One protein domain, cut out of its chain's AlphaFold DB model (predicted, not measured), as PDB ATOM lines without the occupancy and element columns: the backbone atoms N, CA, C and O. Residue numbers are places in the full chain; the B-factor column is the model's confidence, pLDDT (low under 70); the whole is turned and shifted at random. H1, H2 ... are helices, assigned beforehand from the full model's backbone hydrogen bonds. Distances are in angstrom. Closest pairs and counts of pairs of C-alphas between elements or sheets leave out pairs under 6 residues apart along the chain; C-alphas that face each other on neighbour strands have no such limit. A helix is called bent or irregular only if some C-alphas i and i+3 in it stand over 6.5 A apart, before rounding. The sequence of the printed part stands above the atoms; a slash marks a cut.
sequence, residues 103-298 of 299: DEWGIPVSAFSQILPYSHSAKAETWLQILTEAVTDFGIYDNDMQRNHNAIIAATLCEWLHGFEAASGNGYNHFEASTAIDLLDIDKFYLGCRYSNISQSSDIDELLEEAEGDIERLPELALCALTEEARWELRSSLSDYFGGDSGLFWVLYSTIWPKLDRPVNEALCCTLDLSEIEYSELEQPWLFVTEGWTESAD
ATOM      1  N   ASP A 103      47.253  54.901  31.486       77.12
ATOM      2  CA  ASP A 103      46.158  55.832  31.190       77.12
ATOM      3  C   ASP A 103      44.789  55.131  31.245       77.12
ATOM      4  O   ASP A 103      43.794  55.765  31.609       77.12
ATOM      5  N   GLU A 104      44.720  53.833  30.925       75.25
ATOM      6  CA  GLU A 104      43.483  53.044  31.005       75.25
ATOM      7  C   GLU A 104      43.076  52.798  32.463       75.25
ATOM      8  O   GLU A 104      41.899  52.908  32.820       75.25
ATOM      9  N   TRP A 105      44.051  52.522  33.330       79.50
ATOM     10  CA  TRP A 105      43.804  52.296  34.754       79.50
ATOM     11  C   TRP A 105      43.680  53.581  35.571       79.50
ATOM     12  O   TRP A 105      43.015  53.585  36.613       79.50
ATOM     13  N   GLY A 106      44.310  54.667  35.117       84.81
ATOM     14  CA  GLY A 106      44.387  55.940  35.830       84.81
ATOM     15  C   GLY A 106      45.310  55.903  37.055       84.81
ATOM     16  O   GLY A 106      45.196  56.772  37.928       84.81
ATOM     17  N   ILE A 107      46.202  54.912  37.134       86.38
ATOM     18  CA  ILE A 107      47.168  54.728  38.221       86.38
ATOM     19  C   ILE A 107      48.575  54.678  37.624       86.38
ATOM     20  O   ILE A 107      48.856  53.775  36.841       86.38
ATOM     21  N   PRO A 108      49.486  55.577  38.029       91.38
ATOM     22  CA  PRO A 108      50.876  55.486  37.605       91.38
ATOM     23  C   PRO A 108      51.554  54.230  38.180       91.38
ATOM     24  O   PRO A 108      51.623  54.087  39.406       91.38
ATOM     25  N   VAL A 109      52.165  53.386  37.339       93.50
ATOM     26  CA  VAL A 109      52.953  52.206  37.773       93.50
ATOM     27  C   VAL A 109      54.015  52.603  38.796       93.50
ATOM     28  O   VAL A 109      54.228  51.917  39.794       93.50
ATOM     29  N   SER A 110      54.655  53.758  38.596       94.31
ATOM     30  CA  SER A 110      55.668  54.278  39.523       94.31
ATOM     31  C   SER A 110      55.125  54.577  40.924       94.31
ATOM     32  O   SER A 110      55.844  54.377  41.903       94.31
ATOM     33  N   ALA A 111      53.874  55.023  41.051       94.44
ATOM     34  CA  ALA A 111      53.244  55.254  42.347       94.44
ATOM     35  C   ALA A 111      52.877  53.923  43.011       94.44
ATOM     36  O   ALA A 111      53.224  53.695  44.167       94.44
ATOM     37  N   PHE A 112      52.279  53.009  42.245       96.00
ATOM     38  CA  PHE A 112      51.934  51.668  42.710       96.00
ATOM     39  C   PHE A 112      53.165  50.884  43.199       96.00
ATOM     40  O   PHE A 112      53.159  50.322  44.293       96.00
ATOM     41  N   SER A 113      54.273  50.943  42.453       96.62
ATOM     42  CA  SER A 113      55.532  50.263  42.792       96.62
ATOM     43  C   SER A 113      56.133  50.668  44.142       96.62
ATOM     44  O   SER A 113      56.856  49.874  44.739       96.62
ATOM     45  N   GLN A 114      55.848  51.882  44.624       96.75
ATOM     46  CA  GLN A 114      56.374  52.402  45.891       96.75
ATOM     47  C   GLN A 114      55.605  51.890  47.110       96.75
ATOM     48  O   GLN A 114      56.134  51.943  48.216       96.75
ATOM     49  N   ILE A 115      54.372  51.423  46.912       96.50
ATOM     50  CA  ILE A 115      53.508  50.912  47.981       96.50
ATOM     51  C   ILE A 115      53.661  49.396  48.103       96.50
ATOM     52  O   ILE A 115      53.419  48.846  49.170       96.50
ATOM     53  N   LEU A 116      54.057  48.711  47.028       96.88
ATOM     54  CA  LEU A 116      54.312  47.273  47.039       96.88
ATOM     55  C   LEU A 116      55.478  46.898  47.967       96.88
ATOM     56  O   LEU A 116      56.438  47.664  48.093       96.88
ATOM     57  N   PRO A 117      55.464  45.682  48.540       95.69
ATOM     58  CA  PRO A 117      56.627  45.172  49.246       95.69
ATOM     59  C   PRO A 117      57.822  45.002  48.297       95.69
ATOM     60  O   PRO A 117      57.677  44.861  47.076       95.69
ATOM     61  N   TYR A 118      59.032  45.006  48.862       93.69
ATOM     62  CA  TYR A 118      60.280  45.072  48.095       93.69
ATOM     63  C   TYR A 118      60.398  43.968  47.031       93.69
ATOM     64  O   TYR A 118      60.794  44.252  45.897       93.69
ATOM     65  N   SER A 119      60.001  42.730  47.351       94.88
ATOM     66  CA  SER A 119      60.097  41.590  46.424       94.88
ATOM     67  C   SER A 119      59.157  41.728  45.219       94.88
ATOM     68  O   SER A 119      59.389  41.111  44.173       94.88
ATOM     69  N   HIS A 120      58.128  42.573  45.328       96.56
ATOM     70  CA  HIS A 120      57.095  42.794  44.314       96.56
ATOM     71  C   HIS A 120      57.206  44.154  43.610       96.56
ATOM     72  O   HIS A 120      56.665  44.295  42.517       96.56
ATOM     73  N   SER A 121      57.942  45.123  44.163       96.19
ATOM     74  CA  SER A 121      58.040  46.498  43.636       96.19
ATOM     75  C   SER A 121      58.446  46.569  42.157       96.19
ATOM     76  O   SER A 121      57.791  47.241  41.362       96.19
ATOM     77  N   ALA A 122      59.461  45.802  41.741       96.19
ATOM     78  CA  ALA A 122      59.894  45.757  40.338       96.19
ATOM     79  C   ALA A 122      58.859  45.116  39.387       96.19
ATOM     80  O   ALA A 122      58.945  45.298  38.180       96.19
ATOM     81  N   LYS A 123      57.878  44.389  39.940       96.75
ATOM     82  CA  LYS A 123      56.837  43.620  39.239       96.75
ATOM     83  C   LYS A 123      55.492  44.349  39.194       96.75
ATOM     84  O   LYS A 123      54.479  43.743  38.858       96.75
ATOM     85  N   ALA A 124      55.483  45.634  39.552       96.31
ATOM     86  CA  ALA A 124      54.295  46.478  39.635       96.31
ATOM     87  C   ALA A 124      53.445  46.443  38.358       96.31
ATOM     88  O   ALA A 124      52.239  46.231  38.432       96.31
ATOM     89  N   GLU A 125      54.086  46.587  37.201       95.25
ATOM     90  CA  GLU A 125      53.420  46.586  35.897       95.25
ATOM     91  C   GLU A 125      52.695  45.261  35.622       95.25
ATOM     92  O   GLU A 125      51.500  45.236  35.335       95.25
ATOM     93  N   THR A 126      53.392  44.139  35.821       96.12
ATOM     94  CA  THR A 126      52.819  42.798  35.674       96.12
ATOM     95  C   THR A 126      51.655  42.572  36.633       96.12
ATOM     96  O   THR A 126      50.648  41.992  36.240       96.12
ATOM     97  N   TRP A 127      51.749  43.048  37.877       96.56
ATOM     98  CA  TRP A 127      50.646  42.950  38.833       96.56
ATOM     99  C   TRP A 127      49.413  43.735  38.396       96.56
ATOM    100  O   TRP A 127      48.312  43.194  38.469       96.56
ATOM    101  N   LEU A 128      49.573  44.967  37.907       94.06
ATOM    102  CA  LEU A 128      48.445  45.753  37.404       94.06
ATOM    103  C   LEU A 128      47.810  45.098  36.171       94.06
ATOM    104  O   LEU A 128      46.588  44.986  36.107       94.06
ATOM    105  N   GLN A 129      48.617  44.568  35.246       92.50
ATOM    106  CA  GLN A 129      48.115  43.798  34.104       92.50
ATOM    107  C   GLN A 129      47.315  42.565  34.556       92.50
ATOM    108  O   GLN A 129      46.231  42.299  34.035       92.50
ATOM    109  N   ILE A 130      47.808  41.833  35.561       93.50
ATOM    110  CA  ILE A 130      47.088  40.693  36.142       93.50
ATOM    111  C   ILE A 130      45.767  41.145  36.759       93.50
ATOM    112  O   ILE A 130      44.769  40.456  36.578       93.50
ATOM    113  N   LEU A 131      45.726  42.281  37.462       92.31
ATOM    114  CA  LEU A 131      44.475  42.802  38.010       92.31
ATOM    115  C   LEU A 131      43.461  43.092  36.898       92.31
ATOM    116  O   LEU A 131      42.315  42.675  37.032       92.31
ATOM    117  N   THR A 132      43.872  43.704  35.784       88.56
ATOM    118  CA  THR A 132      42.999  43.918  34.612       88.56
ATOM    119  C   THR A 132      42.395  42.616  34.086       88.56
ATOM    120  O   THR A 132      41.233  42.576  33.688       88.56
ATOM    121  N   GLU A 133      43.183  41.541  34.060       88.44
ATOM    122  CA  GLU A 133      42.768  40.251  33.500       88.44
ATOM    123  C   GLU A 133      41.963  39.391  34.484       88.44
ATOM    124  O   GLU A 133      41.035  38.688  34.082       88.44
ATOM    125  N   ALA A 134      42.330  39.409  35.765       88.12
ATOM    126  CA  ALA A 134      41.763  38.553  36.804       88.12
ATOM    127  C   ALA A 134      40.484  39.142  37.411       88.12
ATOM    128  O   ALA A 134      39.572  38.406  37.798       88.12
ATOM    129  N   VAL A 135      40.409  40.467  37.501       81.44
ATOM    130  CA  VAL A 135      39.340  41.179  38.192       81.44
ATOM    131  C   VAL A 135      38.361  41.725  37.152       81.44
ATOM    132  O   VAL A 135      38.485  42.841  36.660       81.44
ATOM    133  N   THR A 136      37.400  40.885  36.764       59.31
ATOM    134  CA  THR A 136      36.537  41.131  35.590       59.31
ATOM    135  C   THR A 136      35.199  41.805  35.893       59.31
ATOM    136  O   THR A 136      34.524  42.229  34.953       59.31
ATOM    137  N   ASP A 137      34.792  41.920  37.159       58.44
ATOM    138  CA  ASP A 137      33.422  42.314  37.504       58.44
ATOM    139  C   ASP A 137      33.359  43.430  38.542       58.44
ATOM    140  O   ASP A 137      33.015  43.203  39.693       58.44
ATOM    141  N   PHE A 138      33.628  44.669  38.123       53.91
ATOM    142  CA  PHE A 138      33.309  45.822  38.963       53.91
ATOM    143  C   PHE A 138      32.651  46.986  38.223       53.91
ATOM    144  O   PHE A 138      32.901  48.146  38.510       53.91
ATOM    145  N   GLY A 139      31.722  46.684  37.316       50.91
ATOM    146  CA  GLY A 139      30.796  47.681  36.779       50.91
ATOM    147  C   GLY A 139      31.411  48.720  35.831       50.91
ATOM    148  O   GLY A 139      32.614  48.896  35.716       50.91
ATOM    149  N   ILE A 140      30.537  49.401  35.089       51.22
ATOM    150  CA  ILE A 140      30.920  50.501  34.197       51.22
ATOM    151  C   ILE A 140      30.726  51.793  34.985       51.22
ATOM    152  O   ILE A 140      29.586  52.233  35.174       51.22
ATOM    153  N   TYR A 141      31.817  52.387  35.455       59.47
ATOM    154  CA  TYR A 141      31.794  53.683  36.124       59.47
ATOM    155  C   TYR A 141      32.181  54.826  35.172       59.47
ATOM    156  O   TYR A 141      32.714  54.607  34.086       59.47
ATOM    157  N   ASP A 142      31.875  56.065  35.570       70.06
ATOM    158  CA  ASP A 142      32.503  57.250  34.968       70.06
ATOM    159  C   ASP A 142      34.016  57.231  35.259       70.06
ATOM    160  O   ASP A 142      34.432  56.639  36.258       70.06
ATOM    161  N   ASN A 143      34.831  57.889  34.432       74.50
ATOM    162  CA  ASN A 143      36.295  57.775  34.457       74.50
ATOM    163  C   ASN A 143      36.894  58.036  35.855       74.50
ATOM    164  O   ASN A 143      37.751  57.279  36.306       74.50
ATOM    165  N   ASP A 144      36.406  59.048  36.580       80.19
ATOM    166  CA  ASP A 144      36.920  59.385  37.919       80.19
ATOM    167  C   ASP A 144      36.517  58.354  38.988       80.19
ATOM    168  O   ASP A 144      37.290  58.046  39.898       80.19
ATOM    169  N   MET A 145      35.309  57.791  38.888       83.62
ATOM    170  CA  MET A 145      34.848  56.738  39.800       83.62
ATOM    171  C   MET A 145      35.549  55.411  39.515       83.62
ATOM    172  O   MET A 145      35.872  54.695  40.462       83.62
ATOM    173  N   GLN A 146      35.806  55.108  38.240       85.69
ATOM    174  CA  GLN A 146      36.573  53.938  37.825       85.69
ATOM    175  C   GLN A 146      38.000  54.018  38.362       85.69
ATOM    176  O   GLN A 146      38.464  53.076  38.990       85.69
ATOM    177  N   ARG A 147      38.664  55.167  38.199       89.25
ATOM    178  CA  ARG A 147      40.020  55.393  38.711       89.25
ATOM    179  C   ARG A 147      40.115  55.171  40.219       89.25
ATOM    180  O   ARG A 147      40.976  54.432  40.679       89.25
ATOM    181  N   ASN A 148      39.212  55.775  40.992       91.44
ATOM    182  CA  ASN A 148      39.181  55.585  42.445       91.44
ATOM    183  C   ASN A 148      38.904  54.132  42.836       91.44
ATOM    184  O   ASN A 148      39.449  53.627  43.813       91.44
ATOM    185  N   HIS A 149      38.052  53.454  42.074       89.56
ATOM    186  CA  HIS A 149      37.766  52.054  42.308       89.56
ATOM    187  C   HIS A 149      38.989  51.165  42.035       89.56
ATOM    188  O   HIS A 149      39.366  50.378  42.903       89.56
ATOM    189  N   ASN A 150      39.649  51.356  40.891       91.00
ATOM    190  CA  ASN A 150      40.909  50.702  40.542       91.00
ATOM    191  C   ASN A 150      41.975  50.955  41.618       91.00
ATOM    192  O   ASN A 150      42.706  50.042  41.989       91.00
ATOM    193  N   ALA A 151      42.033  52.175  42.163       93.75
ATOM    194  CA  ALA A 151      42.983  52.534  43.210       93.75
ATOM    195  C   ALA A 151      42.737  51.780  44.522       93.75
ATOM    196  O   ALA A 151      43.697  51.357  45.159       93.75
ATOM    197  N   ILE A 152      41.477  51.532  44.894       94.06
ATOM    198  CA  ILE A 152      41.164  50.656  46.031       94.06
ATOM    199  C   ILE A 152      41.612  49.222  45.740       94.06
ATOM    200  O   ILE A 152      42.245  48.628  46.597       94.06
ATOM    201  N   ILE A 153      41.363  48.677  44.542       93.75
ATOM    202  CA  ILE A 153      41.808  47.313  44.188       93.75
ATOM    203  C   ILE A 153      43.338  47.204  44.251       93.75
ATOM    204  O   ILE A 153      43.868  46.244  44.808       93.75
ATOM    205  N   ALA A 154      44.049  48.192  43.706       95.56
ATOM    206  CA  ALA A 154      45.502  48.264  43.782       95.56
ATOM    207  C   ALA A 154      45.979  48.324  45.243       95.56
ATOM    208  O   ALA A 154      46.878  47.576  45.621       95.56
ATOM    209  N   ALA A 155      45.348  49.151  46.081       97.00
ATOM    210  CA  ALA A 155      45.639  49.211  47.511       97.00
ATOM    211  C   ALA A 155      45.384  47.864  48.210       97.00
ATOM    212  O   ALA A 155      46.236  47.421  48.977       97.00
ATOM    213  N   THR A 156      44.281  47.177  47.890       96.38
ATOM    214  CA  THR A 156      43.976  45.834  48.401       96.38
ATOM    215  C   THR A 156      45.064  44.841  48.011       96.38
ATOM    216  O   THR A 156      45.501  44.067  48.855       96.38
ATOM    217  N   LEU A 157      45.545  44.866  46.761       97.31
ATOM    218  CA  LEU A 157      46.648  43.999  46.340       97.31
ATOM    219  C   LEU A 157      47.941  44.321  47.088       97.31
ATOM    220  O   LEU A 157      48.615  43.397  47.530       97.31
ATOM    221  N   CYS A 158      48.284  45.600  47.257       97.38
ATOM    222  CA  CYS A 158      49.459  45.992  48.032       97.38
ATOM    223  C   CYS A 158      49.394  45.451  49.458       97.38
ATOM    224  O   CYS A 158      50.315  44.762  49.887       97.38
ATOM    225  N   GLU A 159      48.307  45.736  50.174       96.75
ATOM    226  CA  GLU A 159      48.103  45.270  51.545       96.75
ATOM    227  C   GLU A 159      48.151  43.742  51.633       96.75
ATOM    228  O   GLU A 159      48.816  43.179  52.500       96.75
ATOM    229  N   TRP A 160      47.501  43.060  50.690       96.75
ATOM    230  CA  TRP A 160      47.481  41.606  50.638       96.75
ATOM    231  C   TRP A 160      48.866  40.998  50.395       96.75
ATOM    232  O   TRP A 160      49.224  40.008  51.031       96.75
ATOM    233  N   LEU A 161      49.683  41.607  49.533       97.38
ATOM    234  CA  LEU A 161      51.061  41.169  49.300       97.38
ATOM    235  C   LEU A 161      51.970  41.437  50.508       97.38
ATOM    236  O   LEU A 161      52.810  40.592  50.808       97.38
ATOM    237  N   HIS A 162      51.791  42.551  51.228       96.81
ATOM    238  CA  HIS A 162      52.485  42.783  52.507       96.81
ATOM    239  C   HIS A 162      52.119  41.723  53.544       96.81
ATOM    240  O   HIS A 162      53.014  41.152  54.165       96.81
ATOM    241  N   GLY A 163      50.829  41.408  53.673       95.94
ATOM    242  CA  GLY A 163      50.349  40.342  54.552       95.94
ATOM    243  C   GLY A 163      50.930  38.972  54.185       95.94
ATOM    244  O   GLY A 163      51.353  38.225  55.064       95.94
ATOM    245  N   PHE A 164      51.039  38.656  52.889       96.12
ATOM    246  CA  PHE A 164      51.675  37.414  52.447       96.12
ATOM    247  C   PHE A 164      53.179  37.374  52.761       96.12
ATOM    248  O   PHE A 164      53.687  36.334  53.188       96.12
ATOM    249  N   GLU A 165      53.913  38.476  52.555       95.38
ATOM    250  CA  GLU A 165      55.337  38.544  52.912       95.38
ATOM    251  C   GLU A 165      55.552  38.364  54.420       95.38
ATOM    252  O   GLU A 165      56.471  37.637  54.812       95.38
ATOM    253  N   ALA A 166      54.687  38.961  55.246       94.06
ATOM    254  CA  ALA A 166      54.692  38.797  56.698       94.06
ATOM    255  C   ALA A 166      54.424  37.342  57.107       94.06
ATOM    256  O   ALA A 166      55.252  36.722  57.779       94.06
ATOM    257  N   ALA A 167      53.363  36.733  56.568       93.62
ATOM    258  CA  ALA A 167      53.052  35.322  56.793       93.62
ATOM    259  C   ALA A 167      54.182  34.378  56.330       93.62
ATOM    260  O   ALA A 167      54.342  33.292  56.886       93.62
ATOM    261  N   SER A 168      54.977  34.794  55.336       91.62
ATOM    262  CA  SER A 168      56.146  34.069  54.806       91.62
ATOM    263  C   SER A 168      57.450  34.330  55.557       91.62
ATOM    264  O   SER A 168      58.494  33.819  55.148       91.62
ATOM    265  N   GLY A 169      57.420  35.129  56.625       90.56
ATOM    266  CA  GLY A 169      58.602  35.483  57.408       90.56
ATOM    267  C   GLY A 169      59.612  36.357  56.655       90.56
ATOM    268  O   GLY A 169      60.764  36.453  57.078       90.56
ATOM    269  N   ASN A 170      59.211  36.989  55.545       89.38
ATOM    270  CA  ASN A 170      60.068  37.883  54.758       89.38
ATOM    271  C   ASN A 170      60.057  39.333  55.270       89.38
ATOM    272  O   ASN A 170      60.828  40.172  54.803       89.38
ATOM    273  N   GLY A 171      59.205  39.643  56.243       84.31
ATOM    274  CA  GLY A 171      59.078  40.977  56.805       84.31
ATOM    275  C   GLY A 171      57.955  41.059  57.826       84.31
ATOM    276  O   GLY A 171      57.461  40.038  58.286       84.31
ATOM    277  N   TYR A 172      57.593  42.291  58.165       82.69
ATOM    278  CA  TYR A 172      56.371  42.634  58.885       82.69
ATOM    279  C   TYR A 172      55.407  43.319  57.913       82.69
ATOM    280  O   TYR A 172      55.847  43.922  56.918       82.69
ATOM    281  N   ASN A 173      54.112  43.267  58.199       87.31
ATOM    282  CA  ASN A 173      53.113  43.980  57.422       87.31
ATOM    283  C   ASN A 173      53.257  45.494  57.647       87.31
ATOM    284  O   ASN A 173      52.932  46.037  58.700       87.31
ATOM    285  N   HIS A 174      53.793  46.183  56.639       88.31
ATOM    286  CA  HIS A 174      54.096  47.616  56.679       88.31
ATOM    287  C   HIS A 174      53.267  48.415  55.681       88.31
ATOM    288  O   HIS A 174      53.702  49.458  55.189       88.31
ATOM    289  N   PHE A 175      52.074  47.920  55.360       93.94
ATOM    290  CA  PHE A 175      51.154  48.651  54.511       93.94
ATOM    291  C   PHE A 175      50.694  49.947  55.203       93.94
ATOM    292  O   PHE A 175      49.983  49.932  56.204       93.94
ATOM    293  N   GLU A 176      51.103  51.092  54.656       94.38
ATOM    294  CA  GLU A 176      50.722  52.412  55.157       94.38
ATOM    295  C   GLU A 176      49.543  52.973  54.349       94.38
ATOM    296  O   GLU A 176      49.716  53.492  53.242       94.38
ATOM    297  N   ALA A 177      48.335  52.908  54.917       94.94
ATOM    298  CA  ALA A 177      47.111  53.363  54.255       94.94
ATOM    299  C   ALA A 177      47.171  54.839  53.818       94.94
ATOM    300  O   ALA A 177      46.732  55.175  52.722       94.94
ATOM    301  N   SER A 178      47.757  55.724  54.629       95.00
ATOM    302  CA  SER A 178      47.930  57.143  54.280       95.00
ATOM    303  C   SER A 178      48.812  57.336  53.047       95.00
ATOM    304  O   SER A 178      48.429  58.042  52.114       95.00
ATOM    305  N   THR A 179      49.951  56.644  53.008       96.12
ATOM    306  CA  THR A 179      50.872  56.628  51.868       96.12
ATOM    307  C   THR A 179      50.184  56.085  50.614       96.12
ATOM    308  O   THR A 179      50.340  56.659  49.536       96.12
ATOM    309  N   ALA A 180      49.368  55.033  50.740       96.94
ATOM    310  CA  ALA A 180      48.599  54.487  49.623       96.94
ATOM    311  C   ALA A 180      47.549  55.477  49.089       96.94
ATOM    312  O   ALA A 180      47.447  55.655  47.876       96.94
ATOM    313  N   ILE A 181      46.813  56.161  49.973       96.69
ATOM    314  CA  ILE A 181      45.831  57.193  49.600       96.69
ATOM    315  C   ILE A 181      46.502  58.314  48.806       96.69
ATOM    316  O   ILE A 181      45.990  58.714  47.760       96.69
ATOM    317  N   ASP A 182      47.642  58.805  49.288       96.19
ATOM    318  CA  ASP A 182      48.330  59.938  48.676       96.19
ATOM    319  C   ASP A 182      49.009  59.555  47.347       96.19
ATOM    320  O   ASP A 182      48.939  60.314  46.380       96.19
ATOM    321  N   LEU A 183      49.650  58.382  47.266       96.31
ATOM    322  CA  LEU A 183      50.356  57.937  46.057       96.31
ATOM    323  C   LEU A 183      49.408  57.468  44.949       96.31
ATOM    324  O   LEU A 183      49.660  57.757  43.778       96.31
ATOM    325  N   LEU A 184      48.322  56.770  45.292       95.06
ATOM    326  CA  LEU A 184      47.309  56.342  44.320       95.06
ATOM    327  C   LEU A 184      46.278  57.443  44.020       95.06
ATOM    328  O   LEU A 184      45.412  57.240  43.171       95.06
ATOM    329  N   ASP A 185      46.394  58.605  44.679       94.25
ATOM    330  CA  ASP A 185      45.510  59.769  44.533       94.25
ATOM    331  C   ASP A 185      44.031  59.391  44.726       94.25
ATOM    332  O   ASP A 185      43.163  59.677  43.896       94.25
ATOM    333  N   ILE A 186      43.760  58.692  45.832       94.44
ATOM    334  CA  ILE A 186      42.414  58.246  46.195       94.44
ATOM    335  C   ILE A 186      41.630  59.424  46.776       94.44
ATOM    336  O   ILE A 186      42.017  60.041  47.773       94.44
ATOM    337  N   ASP A 187      40.470  59.712  46.192       94.31
ATOM    338  CA  ASP A 187      39.560  60.737  46.678       94.31
ATOM    339  C   ASP A 187      38.985  60.334  48.048       94.31
ATOM    340  O   ASP A 187      38.222  59.377  48.204       94.31
ATOM    341  N   LYS A 188      39.318  61.128  49.068       93.69
ATOM    342  CA  LYS A 188      38.863  60.939  50.454       93.69
ATOM    343  C   LYS A 188      37.338  61.012  50.590       93.69
ATOM    344  O   LYS A 188      36.764  60.339  51.444       93.69
ATOM    345  N   PHE A 189      36.660  61.804  49.757       91.31
ATOM    346  CA  PHE A 189      35.199  61.839  49.711       91.31
ATOM    347  C   PHE A 189      34.639  60.532  49.147       91.31
ATOM    348  O   PHE A 189      33.681  59.986  49.699       91.31
ATOM    349  N   TYR A 190      35.260  60.000  48.091       91.31
ATOM    350  CA  TYR A 190      34.892  58.702  47.532       91.31
ATOM    351  C   TYR A 190      35.059  57.581  48.565       91.31
ATOM    352  O   TYR A 190      34.128  56.790  48.738       91.31
ATOM    353  N   LEU A 191      36.177  57.555  49.303       91.12
ATOM    354  CA  LEU A 191      36.405  56.607  50.403       91.12
ATOM    355  C   LEU A 191      35.291  56.672  51.448       91.12
ATOM    356  O   LEU A 191      34.692  55.648  51.763       91.12
ATOM    357  N   GLY A 192      34.943  57.872  51.921       89.19
ATOM    358  CA  GLY A 192      33.858  58.049  52.889       89.19
ATOM    359  C   GLY A 192      32.507  57.541  52.370       89.19
ATOM    360  O   GLY A 192      31.777  56.863  53.093       89.19
ATOM    361  N   CYS A 193      32.181  57.810  51.103       87.75
ATOM    362  CA  CYS A 193      30.965  57.291  50.476       87.75
ATOM    363  C   CYS A 193      30.975  55.764  50.352       87.75
ATOM    364  O   CYS A 193      29.971  55.124  50.661       87.75
ATOM    365  N   ARG A 194      32.085  55.167  49.903       87.19
ATOM    366  CA  ARG A 194      32.211  53.711  49.756       87.19
ATOM    367  C   ARG A 194      32.146  53.005  51.099       87.19
ATOM    368  O   ARG A 194      31.372  52.062  51.215       87.19
ATOM    369  N   TYR A 195      32.873  53.504  52.093       86.94
ATOM    370  CA  TYR A 195      32.837  52.988  53.454       86.94
ATOM    371  C   TYR A 195      31.403  53.004  53.998       86.94
ATOM    372  O   TYR A 195      30.872  51.966  54.369       86.94
ATOM    373  N   SER A 196      30.687  54.129  53.872       84.81
ATOM    374  CA  SER A 196      29.291  54.223  54.332       84.81
ATOM    375  C   SER A 196      28.315  53.230  53.680       84.81
ATOM    376  O   SER A 196      27.239  52.998  54.225       84.81
ATOM    377  N   ASN A 197      28.657  52.665  52.515       82.19
ATOM    378  CA  ASN A 197      27.830  51.662  51.841       82.19
ATOM    379  C   ASN A 197      28.072  50.240  52.360       82.19
ATOM    380  O   ASN A 197      27.173  49.411  52.226       82.19
ATOM    381  N   ILE A 198      29.267  49.955  52.887       78.69
ATOM    382  CA  ILE A 198      29.616  48.640  53.446       78.69
ATOM    383  C   ILE A 198      29.372  48.590  54.958       78.69
ATOM    384  O   ILE A 198      28.996  47.548  55.487       78.69
ATOM    385  N   SER A 199      29.491  49.728  55.638       73.81
ATOM    386  CA  SER A 199      29.287  49.844  57.078       73.81
ATOM    387  C   SER A 199      27.813  49.819  57.455       73.81
ATOM    388  O   SER A 199      26.980  50.539  56.894       73.81
ATOM    389  N   GLN A 200      27.483  49.053  58.489       69.06
ATOM    390  CA  GLN A 200      26.234  49.238  59.217       69.06
ATOM    391  C   GLN A 200      26.350  50.474  60.119       69.06
ATOM    392  O   GLN A 200      27.435  50.975  60.399       69.06
ATOM    393  N   SER A 201      25.218  51.002  60.593       60.72
ATOM    394  CA  SER A 201      25.226  52.233  61.400       60.72
ATOM    395  C   SER A 201      26.035  52.128  62.701       60.72
ATOM    396  O   SER A 201      26.409  53.161  63.235       60.72
ATOM    397  N   SER A 202      26.262  50.915  63.220       58.91
ATOM    398  CA  SER A 202      27.120  50.638  64.383       58.91
ATOM    399  C   SER A 202      28.608  50.801  64.082       58.91
ATOM    400  O   SER A 202      29.349  51.290  64.926       58.91
ATOM    401  N   ASP A 203      29.029  50.451  62.872       67.94
ATOM    402  CA  ASP A 203      30.444  50.319  62.516       67.94
ATOM    403  C   ASP A 203      31.074  51.708  62.296       67.94
ATOM    404  O   ASP A 203      32.260  51.923  62.512       67.94
ATOM    405  N   ILE A 204      30.242  52.698  61.946       66.50
ATOM    406  CA  ILE A 204      30.644  54.106  61.855       66.50
ATOM    407  C   ILE A 204      30.972  54.680  63.242       66.50
ATOM    408  O   ILE A 204      31.896  55.484  63.362       66.50
ATOM    409  N   ASP A 205      30.223  54.292  64.281       68.50
ATOM    410  CA  ASP A 205      30.498  54.732  65.653       68.50
ATOM    411  C   ASP A 205      31.792  54.080  66.174       68.50
ATOM    412  O   ASP A 205      32.603  54.769  66.790       68.50
ATOM    413  N   GLU A 206      32.037  52.804  65.850       73.06
ATOM    414  CA  GLU A 206      33.297  52.105  66.157       73.06
ATOM    415  C   GLU A 206      34.497  52.764  65.462       73.06
ATOM    416  O   GLU A 206      35.498  53.062  66.112       73.06
ATOM    417  N   LEU A 207      34.376  53.125  64.181       72.19
ATOM    418  CA  LEU A 207      35.451  53.808  63.454       72.19
ATOM    419  C   LEU A 207      35.742  55.211  64.023       72.19
ATOM    420  O   LEU A 207      36.893  55.646  64.080       72.19
ATOM    421  N   LEU A 208      34.716  55.932  64.491       72.44
ATOM    422  CA  LEU A 208      34.896  57.211  65.193       72.44
ATOM    423  C   LEU A 208      35.574  57.040  66.562       72.44
ATOM    424  O   LEU A 208      36.310  57.939  66.984       72.44
ATOM    425  N   GLU A 209      35.332  55.923  67.249       76.12
ATOM    426  CA  GLU A 209      36.032  55.558  68.484       76.12
ATOM    427  C   GLU A 209      37.505  55.206  68.210       76.12
ATOM    428  O   GLU A 209      38.379  55.733  68.900       76.12
ATOM    429  N   GLU A 210      37.800  54.420  67.171       76.62
ATOM    430  CA  GLU A 210      39.166  54.055  66.747       76.62
ATOM    431  C   GLU A 210      39.997  55.245  66.265       76.62
ATOM    432  O   GLU A 210      41.215  55.316  66.475       76.62
ATOM    433  N   ALA A 211      39.338  56.220  65.643       73.81
ATOM    434  CA  ALA A 211      39.962  57.479  65.278       73.81
ATOM    435  C   ALA A 211      40.383  58.300  66.512       73.81
ATOM    436  O   ALA A 211      41.138  59.256  66.366       73.81
ATOM    437  N   GLU A 212      39.911  57.965  67.721       79.06
ATOM    438  CA  GLU A 212      40.170  58.675  68.985       79.06
ATOM    439  C   GLU A 212      39.890  60.194  68.911       79.06
ATOM    440  O   GLU A 212      40.456  61.006  69.647       79.06
ATOM    441  N   GLY A 213      38.986  60.606  68.014       69.31
ATOM    442  CA  GLY A 213      38.677  62.011  67.740       69.31
ATOM    443  C   GLY A 213      39.617  62.712  66.749       69.31
ATOM    444  O   GLY A 213      39.429  63.906  66.497       69.31
ATOM    445  N   ASP A 214      40.581  62.002  66.161       80.69
ATOM    446  CA  ASP A 214      41.402  62.477  65.051       80.69
ATOM    447  C   ASP A 214      40.711  62.220  63.704       80.69
ATOM    448  O   ASP A 214      40.798  61.153  63.097       80.69
ATOM    449  N   ILE A 215      40.011  63.246  63.226       79.31
ATOM    450  CA  ILE A 215      39.279  63.222  61.954       79.31
ATOM    451  C   ILE A 215      40.224  62.962  60.767       79.31
ATOM    452  O   ILE A 215      39.781  62.441  59.743       79.31
ATOM    453  N   GLU A 216      41.513  63.301  60.882       82.69
ATOM    454  CA  GLU A 216      42.485  63.112  59.800       82.69
ATOM    455  C   GLU A 216      42.811  61.630  59.561       82.69
ATOM    456  O   GLU A 216      43.183  61.287  58.441       82.69
ATOM    457  N   ARG A 217      42.558  60.749  60.543       86.19
ATOM    458  CA  ARG A 217      42.735  59.287  60.431       86.19
ATOM    459  C   ARG A 217      41.555  58.563  59.780       86.19
ATOM    460  O   ARG A 217      41.694  57.414  59.372       86.19
ATOM    461  N   LEU A 218      40.395  59.211  59.646       87.56
ATOM    462  CA  LEU A 218      39.196  58.570  59.084       87.56
ATOM    463  C   LEU A 218      39.398  58.003  57.668       87.56
ATOM    464  O   LEU A 218      38.904  56.907  57.416       87.56
ATOM    465  N   PRO A 219      40.096  58.683  56.734       91.50
ATOM    466  CA  PRO A 219      40.354  58.123  55.411       91.50
ATOM    467  C   PRO A 219      41.208  56.852  55.454       91.50
ATOM    468  O   PRO A 219      40.967  55.951  54.659       91.50
ATOM    469  N   GLU A 220      42.173  56.773  56.374       92.94
ATOM    470  CA  GLU A 220      43.045  55.604  56.544       92.94
ATOM    471  C   GLU A 220      42.233  54.400  57.021       92.94
ATOM    472  O   GLU A 220      42.254  53.354  56.382       92.94
ATOM    473  N   LEU A 221      41.443  54.584  58.084       89.81
ATOM    474  CA  LEU A 221      40.563  53.544  58.622       89.81
ATOM    475  C   LEU A 221      39.520  53.099  57.586       89.81
ATOM    476  O   LEU A 221      39.253  51.910  57.435       89.81
ATOM    477  N   ALA A 222      38.961  54.049  56.829       92.00
ATOM    478  CA  ALA A 222      38.028  53.748  55.749       92.00
ATOM    479  C   ALA A 222      38.685  52.920  54.637       92.00
ATOM    480  O   ALA A 222      38.047  52.005  54.120       92.00
ATOM    481  N   LEU A 223      39.935  53.226  54.263       94.69
ATOM    482  CA  LEU A 223      40.668  52.424  53.286       94.69
ATOM    483  C   LEU A 223      40.916  51.011  53.820       94.69
ATOM    484  O   LEU A 223      40.574  50.077  53.107       94.69
ATOM    485  N   CYS A 224      41.415  50.849  55.049       92.81
ATOM    486  CA  CYS A 224      41.663  49.525  55.637       92.81
ATOM    487  C   CYS A 224      40.398  48.653  55.670       92.81
ATOM    488  O   CYS A 224      40.440  47.483  55.308       92.81
ATOM    489  N   ALA A 225      39.247  49.225  56.032       91.12
ATOM    490  CA  ALA A 225      37.985  48.486  56.023       91.12
ATOM    491  C   ALA A 225      37.526  48.112  54.600       91.12
ATOM    492  O   ALA A 225      36.962  47.043  54.373       91.12
ATOM    493  N   LEU A 226      37.756  48.992  53.619       92.25
ATOM    494  CA  LEU A 226      37.429  48.720  52.217       92.25
ATOM    495  C   LEU A 226      38.350  47.664  51.607       92.25
ATOM    496  O   LEU A 226      37.886  46.858  50.799       92.25
ATOM    497  N   THR A 227      39.636  47.673  51.958       93.31
ATOM    498  CA  THR A 227      40.571  46.654  51.500       93.31
ATOM    499  C   THR A 227      40.250  45.319  52.156       93.31
ATOM    500  O   THR A 227      40.140  44.349  51.415       93.31
ATOM    501  N   GLU A 228      39.979  45.274  53.468       91.56
ATOM    502  CA  GLU A 228      39.541  44.081  54.214       91.56
ATOM    503  C   GLU A 228      38.346  43.380  53.550       91.56
ATOM    504  O   GLU A 228      38.432  42.193  53.227       91.56
ATOM    505  N   GLU A 229      37.279  44.125  53.247       90.06
ATOM    506  CA  GLU A 229      36.086  43.600  52.562       90.06
ATOM    507  C   GLU A 229      36.418  43.034  51.166       90.06
ATOM    508  O   GLU A 229      35.841  42.040  50.725       90.06
ATOM    509  N   ALA A 230      37.378  43.639  50.460       90.00
ATOM    510  CA  ALA A 230      37.754  43.256  49.100       90.00
ATOM    511  C   ALA A 230      38.781  42.107  49.023       90.00
ATOM    512  O   ALA A 230      38.930  41.504  47.954       90.00
ATOM    513  N   ARG A 231      39.502  41.778  50.112       90.44
ATOM    514  CA  ARG A 231      40.632  40.818  50.069       90.44
ATOM    515  C   ARG A 231      40.204  39.441  49.580       90.44
ATOM    516  O   ARG A 231      40.922  38.818  48.801       90.44
ATOM    517  N   TRP A 232      39.039  38.959  50.014       91.06
ATOM    518  CA  TRP A 232      38.572  37.617  49.659       91.06
ATOM    519  C   TRP A 232      38.281  37.472  48.163       91.06
ATOM    520  O   TRP A 232      38.665  36.475  47.543       91.06
ATOM    521  N   GLU A 233      37.610  38.464  47.580       91.69
ATOM    522  CA  GLU A 233      37.300  38.481  46.153       91.69
ATOM    523  C   GLU A 233      38.582  38.601  45.331       91.69
ATOM    524  O   GLU A 233      38.807  37.782  44.442       91.69
ATOM    525  N   LEU A 234      39.481  39.518  45.713       93.38
ATOM    526  CA  LEU A 234      40.801  39.645  45.098       93.38
ATOM    527  C   LEU A 234      41.560  38.311  45.119       93.38
ATOM    528  O   LEU A 234      42.006  37.831  44.077       93.38
ATOM    529  N   ARG A 235      41.687  37.684  46.294       94.44
ATOM    530  CA  ARG A 235      42.368  36.394  46.458       94.44
ATOM    531  C   ARG A 235      41.736  35.309  45.586       94.44
ATOM    532  O   ARG A 235      42.463  34.517  44.987       94.44
ATOM    533  N   SER A 236      40.408  35.275  45.488       94.19
ATOM    534  CA  SER A 236      39.688  34.304  44.654       94.19
ATOM    535  C   SER A 236      39.994  34.517  43.170       94.19
ATOM    536  O   SER A 236      40.381  33.570  42.487       94.19
ATOM    537  N   SER A 237      39.930  35.763  42.690       94.56
ATOM    538  CA  SER A 237      40.290  36.131  41.315       94.56
ATOM    539  C   SER A 237      41.739  35.779  40.975       94.56
ATOM    540  O   SER A 237      42.013  35.232  39.905       94.56
ATOM    541  N   LEU A 238      42.679  36.042  41.888       95.12
ATOM    542  CA  LEU A 238      44.086  35.682  41.705       95.12
ATOM    543  C   LEU A 238      44.281  34.161  41.681       95.12
ATOM    544  O   LEU A 238      45.012  33.651  40.830       95.12
ATOM    545  N   SER A 239      43.615  33.426  42.576       94.88
ATOM    546  CA  SER A 239      43.646  31.961  42.579       94.88
ATOM    547  C   SER A 239      43.172  31.409  41.234       94.88
ATOM    548  O   SER A 239      43.896  30.644  40.596       94.88
ATOM    549  N   ASP A 240      42.036  31.881  40.723       93.88
ATOM    550  CA  ASP A 240      41.520  31.479  39.412       93.88
ATOM    551  C   ASP A 240      42.503  31.806  38.274       93.88
ATOM    552  O   ASP A 240      42.783  30.947  37.427       93.88
ATOM    553  N   TYR A 241      43.100  33.003  38.286       93.06
ATOM    554  CA  TYR A 241      44.086  33.431  37.290       93.06
ATOM    555  C   TYR A 241      45.309  32.503  37.229       93.06
ATOM    556  O   TYR A 241      45.758  32.094  36.148       93.06
ATOM    557  N   PHE A 242      45.843  32.121  38.391       92.62
ATOM    558  CA  PHE A 242      47.019  31.256  38.495       92.62
ATOM    559  C   PHE A 242      46.698  29.756  38.441       92.62
ATOM    560  O   PHE A 242      47.615  28.932  38.421       92.62
ATOM    561  N   GLY A 243      45.426  29.378  38.291       90.75
ATOM    562  CA  GLY A 243      44.999  27.985  38.143       90.75
ATOM    563  C   GLY A 243      44.812  27.238  39.465       90.75
ATOM    564  O   GLY A 243      45.006  26.022  39.504       90.75
ATOM    565  N   GLY A 244      44.432  27.956  40.516       92.75
ATOM    566  CA  GLY A 244      44.127  27.473  41.857       92.75
ATOM    567  C   GLY A 244      45.146  27.918  42.906       92.75
ATOM    568  O   GLY A 244      46.208  28.463  42.593       92.75
ATOM    569  N   ASP A 245      44.841  27.600  44.164       93.38
ATOM    570  CA  ASP A 245      45.612  28.036  45.336       93.38
ATOM    571  C   ASP A 245      47.075  27.599  45.284       93.38
ATOM    572  O   ASP A 245      47.964  28.367  45.628       93.38
ATOM    573  N   SER A 246      47.355  26.396  44.777       90.25
ATOM    574  CA  SER A 246      48.731  25.917  44.596       90.25
ATOM    575  C   SER A 246      49.518  26.742  43.579       90.25
ATOM    576  O   SER A 246      50.716  26.951  43.759       90.25
ATOM    577  N   GLY A 247      48.856  27.212  42.519       90.69
ATOM    578  CA  GLY A 247      49.464  28.095  41.531       90.69
ATOM    579  C   GLY A 247      49.765  29.462  42.133       90.69
ATOM    580  O   GLY A 247      50.897  29.928  42.031       90.69
ATOM    581  N   LEU A 248      48.780  30.060  42.814       94.75
ATOM    582  CA  LEU A 248      48.930  31.350  43.492       94.75
ATOM    583  C   LEU A 248      50.034  31.304  44.555       94.75
ATOM    584  O   LEU A 248      50.941  32.131  44.535       94.75
ATOM    585  N   PHE A 249      50.010  30.294  45.424       93.50
ATOM    586  CA  PHE A 249      51.046  30.062  46.425       93.50
ATOM    587  C   PHE A 249      52.435  29.970  45.792       93.50
ATOM    588  O   PHE A 249      53.358  30.645  46.240       93.50
ATOM    589  N   TRP A 250      52.588  29.176  44.727       91.06
ATOM    590  CA  TRP A 250      53.876  29.020  44.057       91.06
ATOM    591  C   TRP A 250      54.410  30.344  43.510       91.06
ATOM    592  O   TRP A 250      55.593  30.635  43.688       91.06
ATOM    593  N   VAL A 251      53.554  31.144  42.868       94.62
ATOM    594  CA  VAL A 251      53.930  32.453  42.315       94.62
ATOM    595  C   VAL A 251      54.456  33.365  43.414       94.62
ATOM    596  O   VAL A 251      55.534  33.942  43.270       94.62
ATOM    597  N   LEU A 252      53.711  33.484  44.511       95.31
ATOM    598  CA  LEU A 252      54.042  34.396  45.601       95.31
ATOM    599  C   LEU A 252      55.284  33.927  46.356       95.31
ATOM    600  O   LEU A 252      56.250  34.676  46.485       95.31
ATOM    601  N   TYR A 253      55.310  32.661  46.766       93.38
ATOM    602  CA  TYR A 253      56.427  32.100  47.517       93.38
ATOM    603  C   TYR A 253      57.728  32.134  46.707       93.38
ATOM    604  O   TYR A 253      58.760  32.570  47.209       93.38
ATOM    605  N   SER A 254      57.682  31.764  45.423       92.19
ATOM    606  CA  SER A 254      58.867  31.779  44.549       92.19
ATOM    607  C   SER A 254      59.299  33.188  44.139       92.19
ATOM    608  O   SER A 254      60.411  33.361  43.646       92.19
ATOM    609  N   THR A 255      58.437  34.194  44.308       94.69
ATOM    610  CA  THR A 255      58.812  35.603  44.109       94.69
ATOM    611  C   THR A 255      59.715  36.096  45.236       94.69
ATOM    612  O   THR A 255      60.635  36.872  44.975       94.69
ATOM    613  N   ILE A 256      59.476  35.621  46.459       93.50
ATOM    614  CA  ILE A 256      60.284  35.934  47.640       93.50
ATOM    615  C   ILE A 256      61.535  35.045  47.682       93.50
ATOM    616  O   ILE A 256      62.658  35.534  47.786       93.50
ATOM    617  N   TRP A 257      61.336  33.730  47.553       91.25
ATOM    618  CA  TRP A 257      62.359  32.698  47.716       91.25
ATOM    619  C   TRP A 257      62.519  31.877  46.425       91.25
ATOM    620  O   TRP A 257      62.103  30.713  46.370       91.25
ATOM    621  N   PRO A 258      63.094  32.453  45.353       90.12
ATOM    622  CA  PRO A 258      63.244  31.751  44.086       90.12
ATOM    623  C   PRO A 258      64.202  30.561  44.232       90.12
ATOM    624  O   PRO A 258      65.365  30.720  44.601       90.12
ATOM    625  N   LYS A 259      63.721  29.359  43.897       87.75
ATOM    626  CA  LYS A 259      64.538  28.140  43.811       87.75
ATOM    627  C   LYS A 259      64.947  27.901  42.362       87.75
ATOM    628  O   LYS A 259      64.155  27.399  41.571       87.75
ATOM    629  N   LEU A 260      66.161  28.331  42.027       89.62
ATOM    630  CA  LEU A 260      66.719  28.315  40.669       89.62
ATOM    631  C   LEU A 260      67.891  27.341  40.517       89.62
ATOM    632  O   LEU A 260      68.541  27.329  39.484       89.62
ATOM    633  N   ASP A 261      68.175  26.534  41.536       85.62
ATOM    634  CA  ASP A 261      69.216  25.500  41.557       85.62
ATOM    635  C   ASP A 261      68.772  24.189  40.882       85.62
ATOM    636  O   ASP A 261      69.569  23.271  40.681       85.62
ATOM    637  N   ARG A 262      67.486  24.075  40.545       87.44
ATOM    638  CA  ARG A 262      66.887  22.866  39.979       87.44
ATOM    639  C   ARG A 262      65.678  23.190  39.098       87.44
ATOM    640  O   ARG A 262      65.138  24.295  39.180       87.44
ATOM    641  N   PRO A 263      65.215  22.239  38.270       86.88
ATOM    642  CA  PRO A 263      63.976  22.376  37.513       86.88
ATOM    643  C   PRO A 263      62.769  22.767  38.375       86.88
ATOM    644  O   PRO A 263      62.601  22.251  39.477       86.88
ATOM    645  N   VAL A 264      61.865  23.599  37.843       86.25
ATOM    646  CA  VAL A 264      60.652  24.096  38.528       86.25
ATOM    647  C   VAL A 264      59.829  22.964  39.141       86.25
ATOM    648  O   VAL A 264      59.342  23.087  40.260       86.25
ATOM    649  N   ASN A 265      59.677  21.848  38.424       82.88
ATOM    650  CA  ASN A 265      58.909  20.703  38.914       82.88
ATOM    651  C   ASN A 265      59.569  20.060  40.139       82.88
ATOM    652  O   ASN A 265      58.882  19.677  41.082       82.88
ATOM    653  N   GLU A 266      60.897  19.958  40.138       84.75
ATOM    654  CA  GLU A 266      61.663  19.439  41.270       84.75
ATOM    655  C   GLU A 266      61.654  20.433  42.435       84.75
ATOM    656  O   GLU A 266      61.404  20.044  43.571       84.75
ATOM    657  N   ALA A 267      61.828  21.728  42.158       84.19
ATOM    658  CA  ALA A 267      61.745  22.795  43.148       84.19
ATOM    659  C   ALA A 267      60.380  22.826  43.846       84.19
ATOM    660  O   ALA A 267      60.319  22.964  45.070       84.19
ATOM    661  N   LEU A 268      59.292  22.644  43.095       80.06
ATOM    662  CA  LEU A 268      57.949  22.508  43.649       80.06
ATOM    663  C   LEU A 268      57.843  21.257  44.522       80.06
ATOM    664  O   LEU A 268      57.405  21.362  45.663       80.06
ATOM    665  N   CYS A 269      58.262  20.094  44.016       79.81
ATOM    666  CA  CYS A 269      58.227  18.844  44.775       79.81
ATOM    667  C   CYS A 269      58.992  18.962  46.094       79.81
ATOM    668  O   CYS A 269      58.424  18.634  47.124       79.81
ATOM    669  N   CYS A 270      60.215  19.496  46.091       78.62
ATOM    670  CA  CYS A 270      61.006  19.703  47.306       78.62
ATOM    671  C   CYS A 270      60.397  20.756  48.235       78.62
ATOM    672  O   CYS A 270      60.523  20.656  49.447       78.62
ATOM    673  N   THR A 271      59.725  21.775  47.692       77.25
ATOM    674  CA  THR A 271      59.013  22.758  48.525       77.25
ATOM    675  C   THR A 271      57.795  22.136  49.196       77.25
ATOM    676  O   THR A 271      57.501  22.439  50.340       77.25
ATOM    677  N   LEU A 272      57.095  21.233  48.518       72.50
ATOM    678  CA  LEU A 272      55.942  20.533  49.081       72.50
ATOM    679  C   LEU A 272      56.332  19.281  49.887       72.50
ATOM    680  O   LEU A 272      55.486  18.716  50.583       72.50
ATOM    681  N   ASP A 273      57.586  18.830  49.797       67.69
ATOM    682  CA  ASP A 273      58.100  17.694  50.554       67.69
ATOM    683  C   ASP A 273      58.417  18.121  51.994       67.69
ATOM    684  O   ASP A 273      59.454  18.701  52.313       67.69
ATOM    685  N   LEU A 274      57.487  17.775  52.882       58.97
ATOM    686  CA  LEU A 274      57.514  18.044  54.323       58.97
ATOM    687  C   LEU A 274      58.687  17.379  55.073       58.97
ATOM    688  O   LEU A 274      58.743  17.445  56.302       58.97
ATOM    689  N   SER A 275      59.569  16.658  54.374       58.38
ATOM    690  CA  SER A 275      60.774  16.063  54.953       58.38
ATOM    691  C   SER A 275      61.997  16.988  54.936       58.38
ATOM    692  O   SER A 275      62.878  16.799  55.776       58.38
ATOM    693  N   GLU A 276      62.045  17.985  54.042       53.97
ATOM    694  CA  GLU A 276      63.171  18.929  53.917       53.97
ATOM    695  C   GLU A 276      62.890  20.306  54.535       53.97
ATOM    696  O   GLU A 276      63.820  20.958  55.007       53.97
ATOM    697  N   ILE A 277      61.627  20.734  54.572       57.97
ATOM    698  CA  ILE A 277      61.198  22.009  55.162       57.97
ATOM    699  C   ILE A 277      60.453  21.721  56.464       57.97
ATOM    700  O   ILE A 277      59.606  20.823  56.510       57.97
ATOM    701  N   GLU A 278      60.752  22.464  57.537       60.03
ATOM    702  CA  GLU A 278      59.941  22.380  58.751       60.03
ATOM    703  C   GLU A 278      58.511  22.782  58.378       60.03
ATOM    704  O   GLU A 278      58.278  23.901  57.939       60.03
ATOM    705  N   TYR A 279      57.549  21.864  58.529       60.28
ATOM    706  CA  TYR A 279      56.130  22.070  58.189       60.28
ATOM    707  C   TYR A 279      55.585  23.442  58.637       60.28
ATOM    708  O   TYR A 279      54.751  24.032  57.957       60.28
ATOM    709  N   SER A 280      56.100  23.967  59.752       66.75
ATOM    710  CA  SER A 280      55.773  25.287  60.292       66.75
ATOM    711  C   SER A 280      56.100  26.465  59.371       66.75
ATOM    712  O   SER A 280      55.398  27.468  59.436       66.75
ATOM    713  N   GLU A 281      57.129  26.379  58.524       77.81
ATOM    714  CA  GLU A 281      57.556  27.492  57.658       77.81
ATOM    715  C   GLU A 281      56.603  27.715  56.475       77.81
ATOM    716  O   GLU A 281      56.444  28.841  56.016       77.81
ATOM    717  N   LEU A 282      55.934  26.660  55.995       86.25
ATOM    718  CA  LEU A 282      54.985  26.757  54.876       86.25
ATOM    719  C   LEU A 282      53.527  26.782  55.317       86.25
ATOM    720  O   LEU A 282      52.664  27.133  54.514       86.25
ATOM    721  N   GLU A 283      53.243  26.427  56.569       88.00
ATOM    722  CA  GLU A 283      51.884  26.405  57.102       88.00
ATOM    723  C   GLU A 283      51.231  27.789  57.027       88.00
ATOM    724  O   GLU A 283      50.146  27.905  56.465       88.00
ATOM    725  N   GLN A 284      51.894  28.843  57.517       91.19
ATOM    726  CA  GLN A 284      51.306  30.189  57.538       91.19
ATOM    727  C   GLN A 284      51.087  30.780  56.134       91.19
ATOM    728  O   GLN A 284      49.968  31.218  55.858       91.19
ATOM    729  N   PRO A 285      52.060  30.735  55.202       92.62
ATOM    730  CA  PRO A 285      51.845  31.232  53.840       92.62
ATOM    731  C   PRO A 285      50.793  30.432  53.072       92.62
ATOM    732  O   PRO A 285      50.031  30.989  52.280       92.62
ATOM    733  N   TRP A 286      50.729  29.117  53.303       92.31
ATOM    734  CA  TRP A 286      49.703  28.272  52.703       92.31
ATOM    735  C   TRP A 286      48.312  28.620  53.237       92.31
ATOM    736  O   TRP A 286      47.397  28.846  52.443       92.31
ATOM    737  N   LEU A 287      48.160  28.721  54.563       91.75
ATOM    738  CA  LEU A 287      46.906  29.126  55.197       91.75
ATOM    739  C   LEU A 287      46.466  30.500  54.700       91.75
ATOM    740  O   LEU A 287      45.318  30.635  54.296       91.75
ATOM    741  N   PHE A 288      47.381  31.465  54.597       94.88
ATOM    742  CA  PHE A 288      47.092  32.791  54.052       94.88
ATOM    743  C   PHE A 288      46.504  32.725  52.640       94.88
ATOM    744  O   PHE A 288      45.477  33.343  52.364       94.88
ATOM    745  N   VAL A 289      47.093  31.925  51.748       94.00
ATOM    746  CA  VAL A 289      46.567  31.755  50.385       94.00
ATOM    747  C   VAL A 289      45.210  31.058  50.384       94.00
ATOM    748  O   VAL A 289      44.367  31.416  49.567       94.00
ATOM    749  N   THR A 290      44.971  30.085  51.270       92.19
ATOM    750  CA  THR A 290      43.714  29.313  51.287       92.19
ATOM    751  C   THR A 290      42.557  29.989  52.028       92.19
ATOM    752  O   THR A 290      41.398  29.832  51.631       92.19
ATOM    753  N   GLU A 291      42.855  30.744  53.083       89.31
ATOM    754  CA  GLU A 291      41.891  31.372  53.998       89.31
ATOM    755  C   GLU A 291      41.761  32.884  53.754       89.31
ATOM    756  O   GLU A 291      40.749  33.477  54.114       89.31
ATOM    757  N   GLY A 292      42.721  33.496  53.054       83.88
ATOM    758  CA  GLY A 292      42.701  34.895  52.614       83.88
ATOM    759  C   GLY A 292      43.455  35.863  53.529       83.88
ATOM    760  O   GLY A 292      43.952  36.872  53.028       83.88
ATOM    761  N   TRP A 293      43.559  35.558  54.827       90.75
ATOM    762  CA  TRP A 293      44.318  36.317  55.830       90.75
ATOM    763  C   TRP A 293      44.619  35.432  57.052       90.75
ATOM    764  O   TRP A 293      43.833  34.534  57.352       90.75
ATOM    765  N   THR A 294      45.723  35.668  57.765       88.31
ATOM    766  CA  THR A 294      46.108  34.924  58.985       88.31
ATOM    767  C   THR A 294      46.630  35.872  60.062       88.31
ATOM    768  O   THR A 294      47.001  36.996  59.752       88.31
ATOM    769  N   GLU A 295      46.712  35.418  61.319       86.19
ATOM    770  CA  GLU A 295      47.300  36.222  62.411       86.19
ATOM    771  C   GLU A 295      48.753  36.632  62.100       86.19
ATOM    772  O   GLU A 295      49.154  37.753  62.383       86.19
ATOM    773  N   SER A 296      49.530  35.766  61.438       83.88
ATOM    774  CA  SER A 296      50.903  36.087  61.015       83.88
ATOM    775  C   SER A 296      50.992  37.147  59.913       83.88
ATOM    776  O   SER A 296      52.090  37.591  59.600       83.88
ATOM    777  N   ALA A 297      49.872  37.535  59.300       85.56
ATOM    778  CA  ALA A 297      49.822  38.653  58.366       85.56
ATOM    779  C   ALA A 297      49.581  40.006  59.055       85.56
ATOM    780  O   ALA A 297      49.708  41.043  58.404       85.56
ATOM    781  N   ASP A 298      49.224  39.998  60.343       84.06
ATOM    782  CA  ASP A 298      49.111  41.207  61.166       84.06
ATOM    783  C   ASP A 298      50.444  41.577  61.848       84.06
ATOM    784  O   ASP A 298      50.582  42.697  62.346       84.06
TER     785      ASP A 298
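AT A GLANCE: This is residues 103 to 298 of the 299 residues of an uncharacterized protein of Candidatus Methyloumidiphilus alinensis (UniProt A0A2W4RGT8). The long helix H4 runs through the middle, the bent helix H8 crosses it, and shorter helices pack round the two. H6 and H7 pack on one arm, H8a, at one end of the longest axis; H9 and H11 pack on each other toward the opposite end, with H10 beyond them; H3 reaches from H1 to the other arm, H8b. The printed part has 196 residues, with eleven named helices, H1 to H11 in chain order, and no named strand: the class is all helix, mostly crossed. It is compact, with a radius of gyration of the C-alphas of 17.7 A and spans of 52 by 37 by 26 A.

HOW THE PARTS SIT: H1, residues 109 to 115, touches H3, residues 124 to 134, about perpendicular at 81 degrees; the closest C-alphas, of Ser 113 and Ala 124, are 5.1 A apart. H2, residues 118 to 121, touches H1 only at the corner. H8, residues 215 to 242, is the hub, touching six helices; by its hydrogen bonds it was assigned as one helix, but it is bent, C-alphas 229 and 232 being 7.1 A apart, into arms H8a, residues 215 to 229, and H8b, residues 232 to 242. Residues 223 to 228 of H8a touch residues 152 to 159 of H4, residues 143 to 167, about perpendicular at 76 degrees; the closest C-alphas, of Thr 156 and Thr 227, are 4.7 A apart. H5, residues 177 to 183, touches H8a (closest C-alphas Ala 177 and Glu 220, 5.2 A). H6, residues 188 to 198, touches H8a (Tyr 195 and Ala 222, 5.7 A), and H7, residues 201 to 210, only just does, with 3 pairs of C-alphas within 8 A (Leu 207 and Leu 221, 7.0 A). H8b touches H3 (Ala 134 and Ser 237, 5.3 A), and touches H9, residues 245 to 256, only at the corner. H11, residues 279 to 291, touches H9 (Phe 249 and Val 289, 6.2 A). H10, residues 264 to 272, touches no helix. Every O i to N i+4 pair is within hydrogen-bond range in H3, H4, H5, H6, H8b, H9 and H10, against 1 of 3 in H1, where 3 of 4 O i to N i+3 pairs are, 5 of 6 in H7, 9 of 11 in H8a and 7 of 9 in H11; H2 is too short for such a pair.

IN THESE COORDINATES: H1 begins at C-alpha 109, (52.953, 52.206, 37.773). H4 is 35.8 A long, H8a 22.0 A and H11 17.5 A, ending at C-alpha 291, (41.891, 31.372, 53.998).

THE WHOLE: The C-alphas of Gly 213 and Pro 263, the two farthest apart, are 55.9 A apart. The printed part has no cut and no long link. Residues 275 to 280 stand free. The mean pLDDT of the printed part is 86.7, and residues 136 to 141, 200 to 205, 213 and 273 to 280 are under 70.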